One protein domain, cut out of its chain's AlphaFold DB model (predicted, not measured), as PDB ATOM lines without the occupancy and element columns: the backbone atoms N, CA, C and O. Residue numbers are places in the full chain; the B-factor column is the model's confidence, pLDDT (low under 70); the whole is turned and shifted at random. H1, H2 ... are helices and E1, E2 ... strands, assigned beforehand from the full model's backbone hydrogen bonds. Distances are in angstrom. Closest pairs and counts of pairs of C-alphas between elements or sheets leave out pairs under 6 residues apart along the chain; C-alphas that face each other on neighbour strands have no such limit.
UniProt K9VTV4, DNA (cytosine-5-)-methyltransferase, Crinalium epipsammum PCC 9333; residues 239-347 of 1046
ATOM      1  N   LEU A 239      88.368 -15.362 220.971       92.06
ATOM      2  CA  LEU A 239      88.400 -16.211 222.164       92.06
ATOM      3  C   LEU A 239      89.781 -16.842 222.377       92.06
ATOM      4  O   LEU A 239      90.286 -16.811 223.494       92.06
ATOM      5  N   SER A 240      90.430 -17.342 221.322       88.81
ATOM      6  CA  SER A 240      91.735 -18.010 221.440       88.81
ATOM      7  C   SER A 240      92.890 -17.065 221.785       88.81
ATOM      8  O   SER A 240      93.959 -17.531 222.158       88.81
ATOM      9  N   ALA A 241      92.701 -15.745 221.682       91.56
ATOM     10  CA  ALA A 241      93.690 -14.763 222.132       91.56
ATOM     11  C   ALA A 241      93.598 -14.442 223.640       91.56
ATOM     12  O   ALA A 241      94.538 -13.871 224.199       91.56
ATOM     13  N   VAL A 242      92.472 -14.758 224.293       93.75
ATOM     14  CA  VAL A 242      92.159 -14.270 225.653       93.75
ATOM     15  C   VAL A 242      91.608 -15.332 226.607       93.75
ATOM     16  O   VAL A 242      91.417 -15.022 227.778       93.75
ATOM     17  N   SER A 243      91.327 -16.555 226.150       90.44
ATOM     18  CA  SER A 243      90.596 -17.588 226.905       90.44
ATOM     19  C   SER A 243      91.181 -17.909 228.283       90.44
ATOM     20  O   SER A 243      90.426 -18.088 229.235       90.44
ATOM     21  N   ASP A 244      92.506 -17.920 228.411       89.75
ATOM     22  CA  ASP A 244      93.237 -18.151 229.663       89.75
ATOM     23  C   ASP A 244      93.108 -16.995 230.675       89.75
ATOM     24  O   ASP A 244      93.181 -17.236 231.880       89.75
ATOM     25  N   LEU A 245      92.837 -15.766 230.209       90.69
ATOM     26  CA  LEU A 245      92.502 -14.614 231.060       90.69
ATOM     27  C   LEU A 245      91.063 -14.693 231.592       90.69
ATOM     28  O   LEU A 245      90.740 -14.093 232.617       90.69
ATOM     29  N   LEU A 246      90.168 -15.416 230.905       88.19
ATOM     30  CA  LEU A 246      88.736 -15.404 231.227       88.19
ATOM     31  C   LEU A 246      88.402 -16.131 232.531       88.19
ATOM     32  O   LEU A 246      87.330 -15.897 233.091       88.19
ATOM     33  N   LYS A 247      89.313 -16.956 233.061       83.62
ATOM     34  CA  LYS A 247      89.167 -17.558 234.394       83.62
ATOM     35  C   LYS A 247      89.121 -16.467 235.484       83.62
ATOM     36  O   LYS A 247      88.138 -16.402 236.222       83.62
ATOM     37  N   ASP A 248      90.072 -15.529 235.462       81.50
ATOM     38  CA  ASP A 248      90.258 -14.476 236.477       81.50
ATOM     39  C   ASP A 248      89.483 -13.183 236.160       81.50
ATOM     40  O   ASP A 248      89.313 -12.324 237.021       81.50
ATOM     41  N   ALA A 249      88.996 -13.032 234.923       86.00
ATOM     42  CA  ALA A 249      88.275 -11.844 234.473       86.00
ATOM     43  C   ALA A 249      87.025 -11.514 235.322       86.00
ATOM     44  O   ALA A 249      86.210 -12.393 235.616       86.00
ATOM     45  N   GLU A 250      86.862 -10.229 235.656       87.00
ATOM     46  CA  GLU A 250      85.777  -9.653 236.469       87.00
ATOM     47  C   GLU A 250      84.385 -10.091 235.979       87.00
ATOM     48  O   GLU A 250      84.045  -9.917 234.809       87.00
ATOM     49  N   THR A 251      83.559 -10.639 236.875       88.88
ATOM     50  CA  THR A 251      82.154 -10.976 236.590       88.88
ATOM     51  C   THR A 251      81.302  -9.709 236.574       88.88
ATOM     52  O   THR A 251      81.358  -8.905 237.501       88.88
ATOM     53  N   VAL A 252      80.473  -9.543 235.542       83.81
ATOM     54  CA  VAL A 252      79.649  -8.340 235.334       83.81
ATOM     55  C   VAL A 252      78.172  -8.703 235.406       83.81
ATOM     56  O   VAL A 252      77.740  -9.677 234.801       83.81
ATOM     57  N   HIS A 253      77.363  -7.885 236.077       83.31
ATOM     58  CA  HIS A 253      75.908  -8.023 236.031       83.31
ATOM     59  C   HIS A 253      75.327  -7.106 234.939       83.31
ATOM     60  O   HIS A 253      75.356  -5.882 235.094       83.31
ATOM     61  N   PRO A 254      74.827  -7.649 233.809       78.44
ATOM     62  CA  PRO A 254      74.204  -6.841 232.766       78.44
ATOM     63  C   PRO A 254      72.895  -6.229 233.273       78.44
ATOM     64  O   PRO A 254      72.095  -6.886 233.938       78.44
ATOM     65  N   THR A 255      72.627  -4.979 232.901       77.56
ATOM     66  CA  THR A 255      71.323  -4.360 233.172       77.56
ATOM     67  C   THR A 255      70.208  -5.074 232.402       77.56
ATOM     68  O   THR A 255      70.432  -5.630 231.325       77.56
ATOM     69  N   GLU A 256      68.974  -4.996 232.901       79.50
ATOM     70  CA  GLU A 256      67.781  -5.556 232.247       79.50
ATOM     71  C   GLU A 256      67.691  -5.158 230.758       79.50
ATOM     72  O   GLU A 256      67.541  -6.009 229.885       79.50
ATOM     73  N   LYS A 257      67.939  -3.878 230.441       75.38
ATOM     74  CA  LYS A 257      67.964  -3.350 229.063       75.38
ATOM     75  C   LYS A 257      69.029  -3.998 228.166       75.38
ATOM     76  O   LYS A 257      68.881  -3.970 226.944       75.38
ATOM     77  N   GLN A 258      70.097  -4.557 228.737       76.88
ATOM     78  CA  GLN A 258      71.107  -5.327 228.004       76.88
ATOM     79  C   GLN A 258      70.641  -6.768 227.782       76.88
ATOM     80  O   GLN A 258      70.745  -7.264 226.659       76.88
ATOM     81  N   LEU A 259      70.046  -7.400 228.799       79.38
ATOM     82  CA  LEU A 259      69.451  -8.737 228.693       79.38
ATOM     83  C   LEU A 259      68.337  -8.775 227.634       79.38
ATOM     84  O   LEU A 259      68.431  -9.562 226.693       79.38
ATOM     85  N   THR A 260      67.369  -7.850 227.681       79.31
ATOM     86  CA  THR A 260      66.278  -7.742 226.688       79.31
ATOM     87  C   THR A 260      66.780  -7.505 225.259       79.31
ATOM     88  O   THR A 260      66.075  -7.798 224.295       79.31
ATOM     89  N   LYS A 261      67.987  -6.950 225.087       77.31
ATOM     90  CA  LYS A 261      68.608  -6.753 223.768       77.31
ATOM     91  C   LYS A 261      69.360  -7.982 223.269       77.31
ATOM     92  O   LYS A 261      69.319  -8.247 222.071       77.31
ATOM     93  N   ILE A 262      70.007  -8.733 224.156       77.75
ATOM     94  CA  ILE A 262      70.673 -10.000 223.818       77.75
ATOM     95  C   ILE A 262      69.643 -11.102 223.534       77.75
ATOM     96  O   ILE A 262      69.816 -11.857 222.585       77.75
ATOM     97  N   GLN A 263      68.505 -11.106 224.233       75.06
ATOM     98  CA  GLN A 263      67.348 -11.976 223.955       75.06
ATOM     99  C   GLN A 263      66.688 -11.746 222.577       75.06
ATOM    100  O   GLN A 263      65.811 -12.510 222.190       75.06
ATOM    101  N   ARG A 264      67.085 -10.704 221.825       77.44
ATOM    102  CA  ARG A 264      66.650 -10.464 220.432       77.44
ATOM    103  C   ARG A 264      67.612 -11.036 219.386       77.44
ATOM    104  O   ARG A 264      67.327 -10.935 218.194       77.44
ATOM    105  N   LEU A 265      68.753 -11.586 219.801       74.06
ATOM    106  CA  LEU A 265      69.615 -12.369 218.920       74.06
ATOM    107  C   LEU A 265      68.970 -13.741 218.671       74.06
ATOM    108  O   LEU A 265      68.183 -14.219 219.486       74.06
ATOM    109  N   CYS A 266      69.291 -14.382 217.545       65.31
ATOM    110  CA  CYS A 266      68.812 -15.741 217.287       65.31
ATOM    111  C   CYS A 266      69.369 -16.706 218.347       65.31
ATOM    112  O   CYS A 266      70.530 -16.575 218.735       65.31
ATOM    113  N   ALA A 267      68.561 -17.677 218.784       67.38
ATOM    114  CA  ALA A 267      68.911 -18.601 219.864       67.38
ATOM    115  C   ALA A 267      70.255 -19.318 219.639       67.38
ATOM    116  O   ALA A 267      71.018 -19.456 220.584       67.38
ATOM    117  N   SER A 268      70.609 -19.643 218.392       62.31
ATOM    118  CA  SER A 268      71.887 -20.282 218.048       62.31
ATOM    119  C   SER A 268      73.135 -19.424 218.306       62.31
ATOM    120  O   SER A 268      74.220 -19.971 218.471       62.31
ATOM    121  N   PHE A 269      73.018 -18.092 218.395       64.56
ATOM    122  CA  PHE A 269      74.113 -17.251 218.907       64.56
ATOM    123  C   PHE A 269      74.235 -17.329 220.433       64.56
ATOM    124  O   PHE A 269      75.279 -16.990 220.983       64.56
ATOM    125  N   LEU A 270      73.175 -17.740 221.133       74.12
ATOM    126  CA  LEU A 270      73.158 -17.853 222.589       74.12
ATOM    127  C   LEU A 270      73.730 -19.195 223.086       74.12
ATOM    128  O   LEU A 270      73.985 -19.325 224.284       74.12
ATOM    129  N   ASP A 271      74.038 -20.127 222.186       77.88
ATOM    130  CA  ASP A 271      74.718 -21.391 222.499       77.88
ATOM    131  C   ASP A 271      76.261 -21.260 222.534       77.88
ATOM    132  O   ASP A 271      76.951 -22.160 223.011       77.88
ATOM    133  N   GLU A 272      76.819 -20.123 222.090       82.44
ATOM    134  CA  GLU A 272      78.266 -19.838 222.069       82.44
ATOM    135  C   GLU A 272      78.670 -18.677 223.013       82.44
ATOM    136  O   GLU A 272      77.843 -17.827 223.366       82.44
ATOM    137  N   PRO A 273      79.956 -18.585 223.417       86.06
ATOM    138  CA  PRO A 273      80.520 -17.367 223.993       86.06
ATOM    139  C   PRO A 273      80.508 -16.218 222.974       86.06
ATOM    140  O   PRO A 273      81.083 -16.327 221.891       86.06
ATOM    141  N   LEU A 274      79.902 -15.088 223.336       88.19
ATOM    142  CA  LEU A 274      79.820 -13.887 222.504       88.19
ATOM    143  C   LEU A 274      80.658 -12.756 223.099       88.19
ATOM    144  O   LEU A 274      80.411 -12.346 224.234       88.19
ATOM    145  N   LEU A 275      81.571 -12.184 222.312       89.62
ATOM    146  CA  LEU A 275      82.162 -10.880 222.619       89.62
ATOM    147  C   LEU A 275      81.167  -9.791 222.220       89.62
ATOM    148  O   LEU A 275      80.618  -9.824 221.117       89.62
ATOM    149  N   ILE A 276      80.954  -8.818 223.099       85.25
ATOM    150  CA  ILE A 276      79.969  -7.744 222.976       85.25
ATOM    151  C   ILE A 276      80.713  -6.415 223.110       85.25
ATOM    152  O   ILE A 276      81.284  -6.134 224.161       85.25
ATOM    153  N   GLU A 277      80.699  -5.592 222.058       78.94
ATOM    154  CA  GLU A 277      81.452  -4.331 222.046       78.94
ATOM    155  C   GLU A 277      80.874  -3.359 223.067       78.94
ATOM    156  O   GLU A 277      81.486  -3.054 224.079       78.94
ATOM    157  N   ARG A 278      79.657  -2.885 222.805       70.56
ATOM    158  CA  ARG A 278      78.936  -1.992 223.695       70.56
ATOM    159  C   ARG A 278      77.452  -2.095 223.401       70.56
ATOM    160  O   ARG A 278      77.023  -1.968 222.255       70.56
ATOM    161  N   VAL A 279      76.645  -2.270 224.441       59.91
ATOM    162  CA  VAL A 279      75.187  -2.234 224.294       59.91
ATOM    163  C   VAL A 279      74.720  -0.780 224.371       59.91
ATOM    164  O   VAL A 279      74.473  -0.240 225.447       59.91
ATOM    165  N   ALA A 280      74.640  -0.116 223.218       52.50
ATOM    166  CA  ALA A 280      74.110   1.242 223.123       52.50
ATOM    167  C   ALA A 280      72.607   1.297 223.496       52.50
ATOM    168  O   ALA A 280      71.912   0.279 223.401       52.50
ATOM    169  N   PRO A 281      72.049   2.472 223.862       49.12
ATOM    170  CA  PRO A 281      70.607   2.626 224.100       49.12
ATOM    171  C   PRO A 281      69.756   2.277 222.869       49.12
ATOM    172  O   PRO A 281      68.693   1.672 222.991       49.12
ATOM    173  N   TRP A 282      70.275   2.548 221.672       47.22
ATOM    174  CA  TRP A 282      69.625   2.321 220.378       47.22
ATOM    175  C   TRP A 282      70.211   1.090 219.663       47.22
ATOM    176  O   TRP A 282      71.297   0.640 220.019       47.22
ATOM    177  N   GLY A 283      69.484   0.514 218.699       60.41
ATOM    178  CA  GLY A 283      69.938  -0.640 217.901       60.41
ATOM    179  C   GLY A 283      70.070  -1.980 218.651       60.41
ATOM    180  O   GLY A 283      69.777  -2.082 219.847       60.41
ATOM    181  N   LEU A 284      70.503  -3.011 217.919       64.94
ATOM    182  CA  LEU A 284      70.995  -4.284 218.463       64.94
ATOM    183  C   LEU A 284      72.458  -4.135 218.938       64.94
ATOM    184  O   LEU A 284      73.148  -3.223 218.480       64.94
ATOM    185  N   PRO A 285      72.946  -4.990 219.855       70.44
ATOM    186  CA  PRO A 285      74.346  -4.971 220.274       70.44
ATOM    187  C   PRO A 285      75.273  -5.458 219.149       70.44
ATOM    188  O   PRO A 285      74.946  -6.407 218.440       70.44
ATOM    189  N   ASN A 286      76.451  -4.841 219.015       81.31
ATOM    190  CA  ASN A 286      77.518  -5.346 218.147       81.31
ATOM    191  C   ASN A 286      78.191  -6.550 218.828       81.31
ATOM    192  O   ASN A 286      78.692  -6.413 219.950       81.31
ATOM    193  N   VAL A 287      78.169  -7.717 218.174       85.25
ATOM    194  CA  VAL A 287      78.609  -9.004 218.743       85.25
ATOM    195  C   VAL A 287      79.486  -9.810 217.780       85.25
ATOM    196  O   VAL A 287      79.365  -9.686 216.561       85.25
ATOM    197  N   LYS A 288      80.367 -10.657 218.327       87.19
ATOM    198  CA  LYS A 288      81.250 -11.565 217.572       87.19
ATOM    199  C   LYS A 288      81.248 -12.970 218.188       87.19
ATOM    200  O   LYS A 288      81.468 -13.116 219.390       87.19
ATOM    201  N   SER A 289      81.052 -13.990 217.349       85.19
ATOM    202  CA  SER A 289      81.227 -15.413 217.688       85.19
ATOM    203  C   SER A 289      82.705 -15.734 217.987       85.19
ATOM    204  O   SER A 289      83.580 -14.978 217.549       85.19
ATOM    205  N   PRO A 290      83.034 -16.808 218.734       79.88
ATOM    206  CA  PRO A 290      84.360 -16.996 219.337       79.88
ATOM    207  C   PRO A 290      85.486 -17.197 218.315       79.88
ATOM    208  O   PRO A 290      86.632 -16.823 218.571       79.88
ATOM    209  N   LEU A 291      85.152 -17.741 217.140       82.50
ATOM    210  CA  LEU A 291      86.076 -17.971 216.023       82.50
ATOM    211  C   LEU A 291      86.283 -16.736 215.126       82.50
ATOM    212  O   LEU A 291      87.134 -16.760 214.240       82.50
ATOM    213  N   ALA A 292      85.521 -15.656 215.319       84.56
ATOM    214  CA  ALA A 292      85.682 -14.431 214.542       84.56
ATOM    215  C   ALA A 292      86.719 -13.493 215.193       84.56
ATOM    216  O   ALA A 292      86.717 -13.350 216.418       84.56
ATOM    217  N   PRO A 293      87.553 -12.774 214.419       92.00
ATOM    218  CA  PRO A 293      88.338 -11.669 214.962       92.00
ATOM    219  C   PRO A 293      87.400 -10.550 215.438       92.00
ATOM    220  O   PRO A 293      86.346 -10.309 214.829       92.00
ATOM    221  N   CYS A 294      87.769  -9.837 216.503       92.94
ATOM    222  CA  CYS A 294      86.987  -8.711 217.008       92.94
ATOM    223  C   CYS A 294      86.931  -7.554 215.988       92.94
ATOM    224  O   CYS A 294      87.635  -7.540 214.979       92.94
ATOM    225  N   TRP A 295      86.060  -6.577 216.219       91.50
ATOM    226  CA  TRP A 295      86.079  -5.290 215.505       91.50
ATOM    227  C   TRP A 295      87.374  -4.512 215.799       91.50
ATOM    228  O   TRP A 295      88.014  -4.728 216.826       91.50
ATOM    229  N   THR A 296      87.711  -3.539 214.947       91.25
ATOM    230  CA  THR A 296      88.739  -2.526 215.242       91.25
ATOM    231  C   THR A 296      88.496  -1.906 216.623       91.25
ATOM    232  O   THR A 296      87.473  -1.245 216.829       91.25
ATOM    233  N   ILE A 297      89.432  -2.082 217.560       89.38
ATOM    234  CA  ILE A 297      89.393  -1.436 218.880       89.38
ATOM    235  C   ILE A 297      89.670   0.064 218.686       89.38
ATOM    236  O   ILE A 297      90.627   0.432 218.003       89.38
ATOM    237  N   ARG A 298      88.812   0.930 219.245       86.69
ATOM    238  CA  ARG A 298      88.823   2.395 219.042       86.69
ATOM    239  C   ARG A 298      89.006   3.137 220.367       86.69
ATOM    240  O   ARG A 298      88.376   2.760 221.352       86.69
ATOM    241  N   LYS A 299      89.757   4.252 220.362       85.12
ATOM    242  CA  LYS A 299      89.923   5.175 221.515       85.12
ATOM    243  C   LYS A 299      88.581   5.476 222.199       85.12
ATOM    244  O   LYS A 299      88.443   5.349 223.410       85.12
ATOM    245  N   SER A 300      87.564   5.804 221.398       78.19
ATOM    246  CA  SER A 300      86.232   6.239 221.842       78.19
ATOM    247  C   SER A 300      85.410   5.206 222.620       78.19
ATOM    248  O   SER A 300      84.432   5.593 223.258       78.19
ATOM    249  N   ILE A 301      85.800   3.926 222.631       77.88
ATOM    250  CA  ILE A 301      85.175   2.895 223.479       77.88
ATOM    251  C   ILE A 301      85.404   3.209 224.973       77.88
ATOM    252  O   ILE A 301      84.525   2.965 225.797       77.88
ATOM    253  N   TRP A 302      86.536   3.837 225.308       76.69
ATOM    254  CA  TRP A 302      87.038   3.996 226.680       76.69
ATOM    255  C   TRP A 302      86.854   5.404 227.282       76.69
ATOM    256  O   TRP A 302      87.180   5.632 228.447       76.69
ATOM    257  N   LEU A 303      86.337   6.362 226.503       65.25
ATOM    258  CA  LEU A 303      86.321   7.796 226.846       65.25
ATOM    259  C   LEU A 303      85.020   8.317 227.477       65.25
ATOM    260  O   LEU A 303      84.875   9.529 227.635       65.25
ATOM    261  N   ASP A 304      84.042   7.464 227.792       56.91
ATOM    262  CA  ASP A 304      82.696   7.972 228.081       56.91
ATOM    263  C   ASP A 304      82.635   8.905 229.314       56.91
ATOM    264  O   ASP A 304      83.235   8.669 230.374       56.91
ATOM    265  N   GLN A 305      81.874   9.983 229.134       41.53
ATOM    266  CA  GLN A 305      81.538  11.001 230.124       41.53
ATOM    267  C   GLN A 305      80.177  10.718 230.793       41.53
ATOM    268  O   GLN A 305      79.882  11.280 231.838       41.53
ATOM    269  N   ARG A 306      79.355   9.805 230.253       45.59
ATOM    270  CA  ARG A 306      77.998   9.480 230.745       45.59
ATOM    271  C   ARG A 306      77.960   8.487 231.921       45.59
ATOM    272  O   ARG A 306      77.014   7.715 232.027       45.59
ATOM    273  N   HIS A 307      78.981   8.493 232.779       43.25
ATOM    274  CA  HIS A 307      79.097   7.779 234.070       43.25
ATOM    275  C   HIS A 307      78.902   6.240 234.124       43.25
ATOM    276  O   HIS A 307      79.294   5.630 235.116       43.25
ATOM    277  N   CYS A 308      78.393   5.572 233.086       45.00
ATOM    278  CA  CYS A 308      78.191   4.118 233.072       45.00
ATOM    279  C   CYS A 308      79.498   3.335 232.839       45.00
ATOM    280  O   CYS A 308      79.775   2.905 231.723       45.00
ATOM    281  N   SER A 309      80.273   3.147 233.916       52.19
ATOM    282  CA  SER A 309      81.389   2.193 234.080       52.19
ATOM    283  C   SER A 309      82.395   2.093 232.918       52.19
ATOM    284  O   SER A 309      82.229   1.275 232.013       52.19
ATOM    285  N   ARG A 310      83.515   2.824 233.013       55.16
ATOM    286  CA  ARG A 310      84.656   2.713 232.073       55.16
ATOM    287  C   ARG A 310      85.335   1.335 232.076       55.16
ATOM    288  O   ARG A 310      86.050   1.028 231.131       55.16
ATOM    289  N   ASN A 311      85.097   0.521 233.106       53.09
ATOM    290  CA  ASN A 311      85.599  -0.849 233.193       53.09
ATOM    291  C   ASN A 311      84.885  -1.764 232.186       53.09
ATOM    292  O   ASN A 311      85.557  -2.449 231.425       53.09
ATOM    293  N   ASN A 312      83.545  -1.729 232.134       65.25
ATOM    294  CA  ASN A 312      82.696  -2.614 231.314       65.25
ATOM    295  C   ASN A 312      82.622  -2.171 229.839       65.25
ATOM    296  O   ASN A 312      81.543  -2.109 229.241       65.25
ATOM    297  N   ALA A 313      83.755  -1.760 229.271       69.94
ATOM    298  CA  ALA A 313      83.814  -1.151 227.948       69.94
ATOM    299  C   ALA A 313      83.812  -2.179 226.804       69.94
ATOM    300  O   ALA A 313      83.529  -1.798 225.673       69.94
ATOM    301  N   ILE A 314      84.115  -3.453 227.102       85.50
ATOM    302  CA  ILE A 314      83.916  -4.630 226.242       85.50
ATOM    303  C   ILE A 314      83.579  -5.816 227.156       85.50
ATOM    304  O   ILE A 314      84.353  -6.135 228.057       85.50
ATOM    305  N   ASN A 315      82.461  -6.499 226.901       87.94
ATOM    306  CA  ASN A 315      82.002  -7.632 227.714       87.94
ATOM    307  C   ASN A 315      82.010  -8.943 226.917       87.94
ATOM    308  O   ASN A 315      81.937  -8.944 225.690       87.94
ATOM    309  N   ILE A 316      82.021 -10.068 227.624       90.44
ATOM    310  CA  ILE A 316      81.814 -11.418 227.096       90.44
ATOM    311  C   ILE A 316      80.587 -12.010 227.788       90.44
ATOM    312  O   ILE A 316      80.464 -11.902 229.007       90.44
ATOM    313  N   ARG A 317      79.691 -12.646 227.027       88.81
ATOM    314  CA  ARG A 317      78.533 -13.396 227.540       88.81
ATOM    315  C   ARG A 317      78.679 -14.869 227.167       88.81
ATOM    316  O   ARG A 317      78.869 -15.178 225.993       88.81
ATOM    317  N   PHE A 318      78.566 -15.763 228.141       89.88
ATOM    318  CA  PHE A 318      78.733 -17.211 227.976       89.88
ATOM    319  C   PHE A 318      77.389 -17.943 227.796       89.88
ATOM    320  O   PHE A 318      76.344 -17.378 228.131       89.88
ATOM    321  N   PRO A 319      77.385 -19.192 227.280       85.88
ATOM    322  CA  PRO A 319      76.158 -19.964 227.037       85.88
ATOM    323  C   PRO A 319      75.290 -20.167 228.284       85.88
ATOM    324  O   PRO A 319      74.068 -20.070 228.202       85.88
ATOM    325  N   ASP A 320      75.922 -20.344 229.448       86.19
ATOM    326  CA  ASP A 320      75.285 -20.451 230.770       86.19
ATOM    327  C   ASP A 320      74.575 -19.163 231.241       86.19
ATOM    328  O   ASP A 320      73.925 -19.149 232.285       86.19
ATOM    329  N   GLY A 321      74.683 -18.072 230.477       83.19
ATOM    330  CA  GLY A 321      74.110 -16.773 230.804       83.19
ATOM    331  C   GLY A 321      74.995 -15.901 231.695       83.19
ATOM    332  O   GLY A 321      74.601 -14.769 231.974       83.19
ATOM    333  N   SER A 322      76.181 -16.369 232.101       87.88
ATOM    334  CA  SER A 322      77.162 -15.561 232.828       87.88
ATOM    335  C   SER A 322      77.816 -14.510 231.923       87.88
ATOM    336  O   SER A 322      77.847 -14.632 230.694       87.88
ATOM    337  N   TRP A 323      78.311 -13.430 232.532       89.19
ATOM    338  CA  TRP A 323      78.974 -12.328 231.834       89.19
ATOM    339  C   TRP A 323      80.281 -11.967 232.537       89.19
ATOM    340  O   TRP A 323      80.326 -11.876 233.764       89.19
ATOM    341  N   LYS A 324      81.324 -11.699 231.752       89.94
ATOM    342  CA  LYS A 324      82.626 -11.222 232.231       89.94
ATOM    343  C   LYS A 324      83.077  -9.979 231.468       89.94
ATOM    344  O   LYS A 324      82.711  -9.780 230.308       89.94
ATOM    345  N   ASN A 325      83.871  -9.145 232.118       87.81
ATOM    346  CA  ASN A 325      84.558  -8.012 231.516       87.81
ATOM    347  C   ASN A 325      85.799  -8.516 230.757       87.81
ATOM    348  O   ASN A 325      86.540  -9.341 231.284       87.81
ATOM    349  N   LEU A 326      86.069  -8.019 229.548       88.94
ATOM    350  CA  LEU A 326      87.336  -8.310 228.862       88.94
ATOM    351  C   LEU A 326      88.527  -7.594 229.533       88.94
ATOM    352  O   LEU A 326      89.657  -8.086 229.506       88.94
ATOM    353  N   GLY A 327      88.275  -6.417 230.110       86.94
ATOM    354  CA  GLY A 327      89.284  -5.566 230.731       86.94
ATOM    355  C   GLY A 327      90.350  -5.027 229.763       86.94
ATOM    356  O   GLY A 327      90.354  -5.283 228.555       86.94
ATOM    357  N   VAL A 328      91.292  -4.266 230.324       89.69
ATOM    358  CA  VAL A 328      92.395  -3.639 229.574       89.69
ATOM    359  C   VAL A 328      93.340  -4.688 228.977       89.69
ATOM    360  O   VAL A 328      93.660  -4.607 227.793       89.69
ATOM    361  N   ARG A 329      93.758  -5.700 229.754       92.44
ATOM    362  CA  ARG A 329      94.698  -6.740 229.290       92.44
ATOM    363  C   ARG A 329      94.109  -7.613 228.179       92.44
ATOM    364  O   ARG A 329      94.799  -7.877 227.199       92.44
ATOM    365  N   GLY A 330      92.834  -7.998 228.277       92.88
ATOM    366  CA  GLY A 330      92.158  -8.728 227.204       92.88
ATOM    367  C   GLY A 330      92.071  -7.901 225.917       92.88
ATOM    368  O   GLY A 330      92.416  -8.393 224.845       92.88
ATOM    369  N   ALA A 331      91.720  -6.613 226.012       92.25
ATOM    370  CA  ALA A 331      91.725  -5.709 224.859       92.25
ATOM    371  C   ALA A 331      93.134  -5.498 224.267       92.25
ATOM    372  O   ALA A 331      93.279  -5.417 223.047       92.25
ATOM    373  N   ALA A 332      94.172  -5.464 225.107       95.12
ATOM    374  CA  ALA A 332      95.566  -5.388 224.676       95.12
ATOM    375  C   ALA A 332      95.968  -6.639 223.874       95.12
ATOM    376  O   ALA A 332      96.483  -6.518 222.763       95.12
ATOM    377  N   ARG A 333      95.631  -7.842 224.353       95.06
ATOM    378  CA  ARG A 333      95.846  -9.088 223.601       95.06
ATOM    379  C   ARG A 333      95.047  -9.163 222.292       95.06
ATOM    380  O   ARG A 333      95.550  -9.708 221.314       95.06
ATOM    381  N   LEU A 334      93.866  -8.542 222.194       95.00
ATOM    382  CA  LEU A 334      93.173  -8.383 220.901       95.00
ATOM    383  C   LEU A 334      93.901  -7.422 219.931       95.00
ATOM    384  O   LEU A 334      93.682  -7.492 218.724       95.00
ATOM    385  N   CYS A 335      94.807  -6.568 220.416       94.69
ATOM    386  CA  CYS A 335      95.805  -5.842 219.613       94.69
ATOM    387  C   CYS A 335      97.162  -6.583 219.521       94.69
ATOM    388  O   CYS A 335      98.162  -5.989 219.119       94.69
ATOM    389  N   SER A 336      97.225  -7.873 219.867       95.81
ATOM    390  CA  SER A 336      98.449  -8.695 219.949       95.81
ATOM    391  C   SER A 336      99.555  -8.152 220.872       95.81
ATOM    392  O   SER A 336     100.732  -8.438 220.675       95.81
ATOM    393  N   VAL A 337      99.189  -7.352 221.878       96.81
ATOM    394  CA  VAL A 337     100.140  -6.800 222.853       96.81
ATOM    395  C   VAL A 337     100.568  -7.893 223.841       96.81
ATOM    396  O   VAL A 337      99.684  -8.493 224.460       96.81
ATOM    397  N   PRO A 338     101.878  -8.156 224.016       96.06
ATOM    398  CA  PRO A 338     102.372  -9.196 224.913       96.06
ATOM    399  C   PRO A 338     102.162  -8.837 226.390       96.06
ATOM    400  O   PRO A 338     102.021  -7.669 226.763       96.06
ATOM    401  N   ASP A 339     102.156  -9.847 227.256       95.56
ATOM    402  CA  ASP A 339     101.761  -9.694 228.658       95.56
ATOM    403  C   ASP A 339     102.795  -8.929 229.501       95.56
ATOM    404  O   ASP A 339     102.409  -8.253 230.454       95.56
ATOM    405  N   TRP A 340     104.078  -8.944 229.112       95.50
ATOM    406  CA  TRP A 340     105.121  -8.122 229.748       95.50
ATOM    407  C   TRP A 340     104.947  -6.621 229.509       95.50
ATOM    408  O   TRP A 340     105.461  -5.825 230.292       95.50
ATOM    409  N   PHE A 341     104.241  -6.225 228.443       97.25
ATOM    410  CA  PHE A 341     104.047  -4.817 228.119       97.25
ATOM    411  C   PHE A 341     103.156  -4.179 229.189       97.25
ATOM    412  O   PHE A 341     101.987  -4.552 229.343       97.25
ATOM    413  N   GLN A 342     103.702  -3.235 229.947       96.19
ATOM    414  CA  GLN A 342     103.052  -2.615 231.093       96.19
ATOM    415  C   GLN A 342     101.987  -1.612 230.644       96.19
ATOM    416  O   GLN A 342     102.243  -0.734 229.819       96.19
ATOM    417  N   LEU A 343     100.791  -1.719 231.223       94.31
ATOM    418  CA  LEU A 343      99.660  -0.827 230.968       94.31
ATOM    419  C   LEU A 343      99.093  -0.311 232.300       94.31
ATOM    420  O   LEU A 343      99.024  -1.085 233.255       94.31
ATOM    421  N   PRO A 344      98.677   0.964 232.381       90.75
ATOM    422  CA  PRO A 344      98.007   1.500 233.558       90.75
ATOM    423  C   PRO A 344      96.632   0.852 233.774       90.75
ATOM    424  O   PRO A 344      95.963   0.442 232.822       90.75
ATOM    425  N   ASN A 345      96.191   0.816 235.034       81.44
ATOM    426  CA  ASN A 345      94.863   0.324 235.417       81.44
ATOM    427  C   ASN A 345      93.743   1.254 234.910       81.44
ATOM    428  O   ASN A 345      92.595   0.846 234.734       81.44
ATOM    429  N   GLU A 346      94.078   2.516 234.642       84.56
ATOM    430  CA  GLU A 346      93.212   3.534 234.072       84.56
ATOM    431  C   GLU A 346      92.768   3.176 232.644       84.56
ATOM    432  O   GLU A 346      93.383   3.555 231.645       84.56
ATOM    433  N   ALA A 347      91.613   2.517 232.541       85.06
ATOM    434  CA  ALA A 347      91.027   2.079 231.276       85.06
ATOM    435  C   ALA A 347      90.904   3.189 230.205       85.06
ATOM    436  O   ALA A 347      90.982   2.898 229.014       85.06
TER     437      ALA A 347
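Overview. This is residues 239 to 347 of the 1046 residues of the protein "DNA (cytosine-5-)-methyltransferase" of Crinalium epipsammum PCC 9333 (UniProt K9VTV4). Little regular structure: a small three-strand sheet, E1 - E2 - E3, lies near the middle, with H1 and H2 set off from it to opposite sides and long loops, residues 239 to 255, 277 to 314 and 335 to 347, making up much of the rest. It is an antiparallel meander, each strand the antiparallel neighbour of the one before. The 109 printed residues hold H1, E1, E2, E3, H2 in that order, class mixed, with 24 residues in named elements. The whole is compact, radius of gyration of the C-alphas 13.5 A, spanning 39 by 32 by 23 A.

Along the chain. Find C-alpha 256 at (67.781, -5.556, 232.247); H1, residues 256 to 262, runs 10.0 A from there. Then come E1, 274 to 276, E2, 315 to 317, and E3, 323 to 325. H2, 327 to 334, runs 10.9 A to (93.173, -8.383, 220.901).

Arrangement. In hairpin E1 and E2, 150 degrees, look for N 276 and O 315, 2.8 A. In hairpin E2 and E3, 158 degrees, N 316 and O 324 are 2.8 A apart. Residues 275 to 276 of E1 also pair antiparallel with 287 to 288. H1 and H2 are apart, and neither is on the sheet. Every O i to N i+4 pair is within hydrogen-bond range in H2, 2 of 3 in H1.

Size, cuts and confidence. The farthest C-alphas, Arg 264 and Trp 340, are 39.7 A apart. The printed part has no cut. Links H1 to E1 and E1 to E2 are long. Confidence is under 70 at 266 to 269, 279 to 284 and 303 to 313.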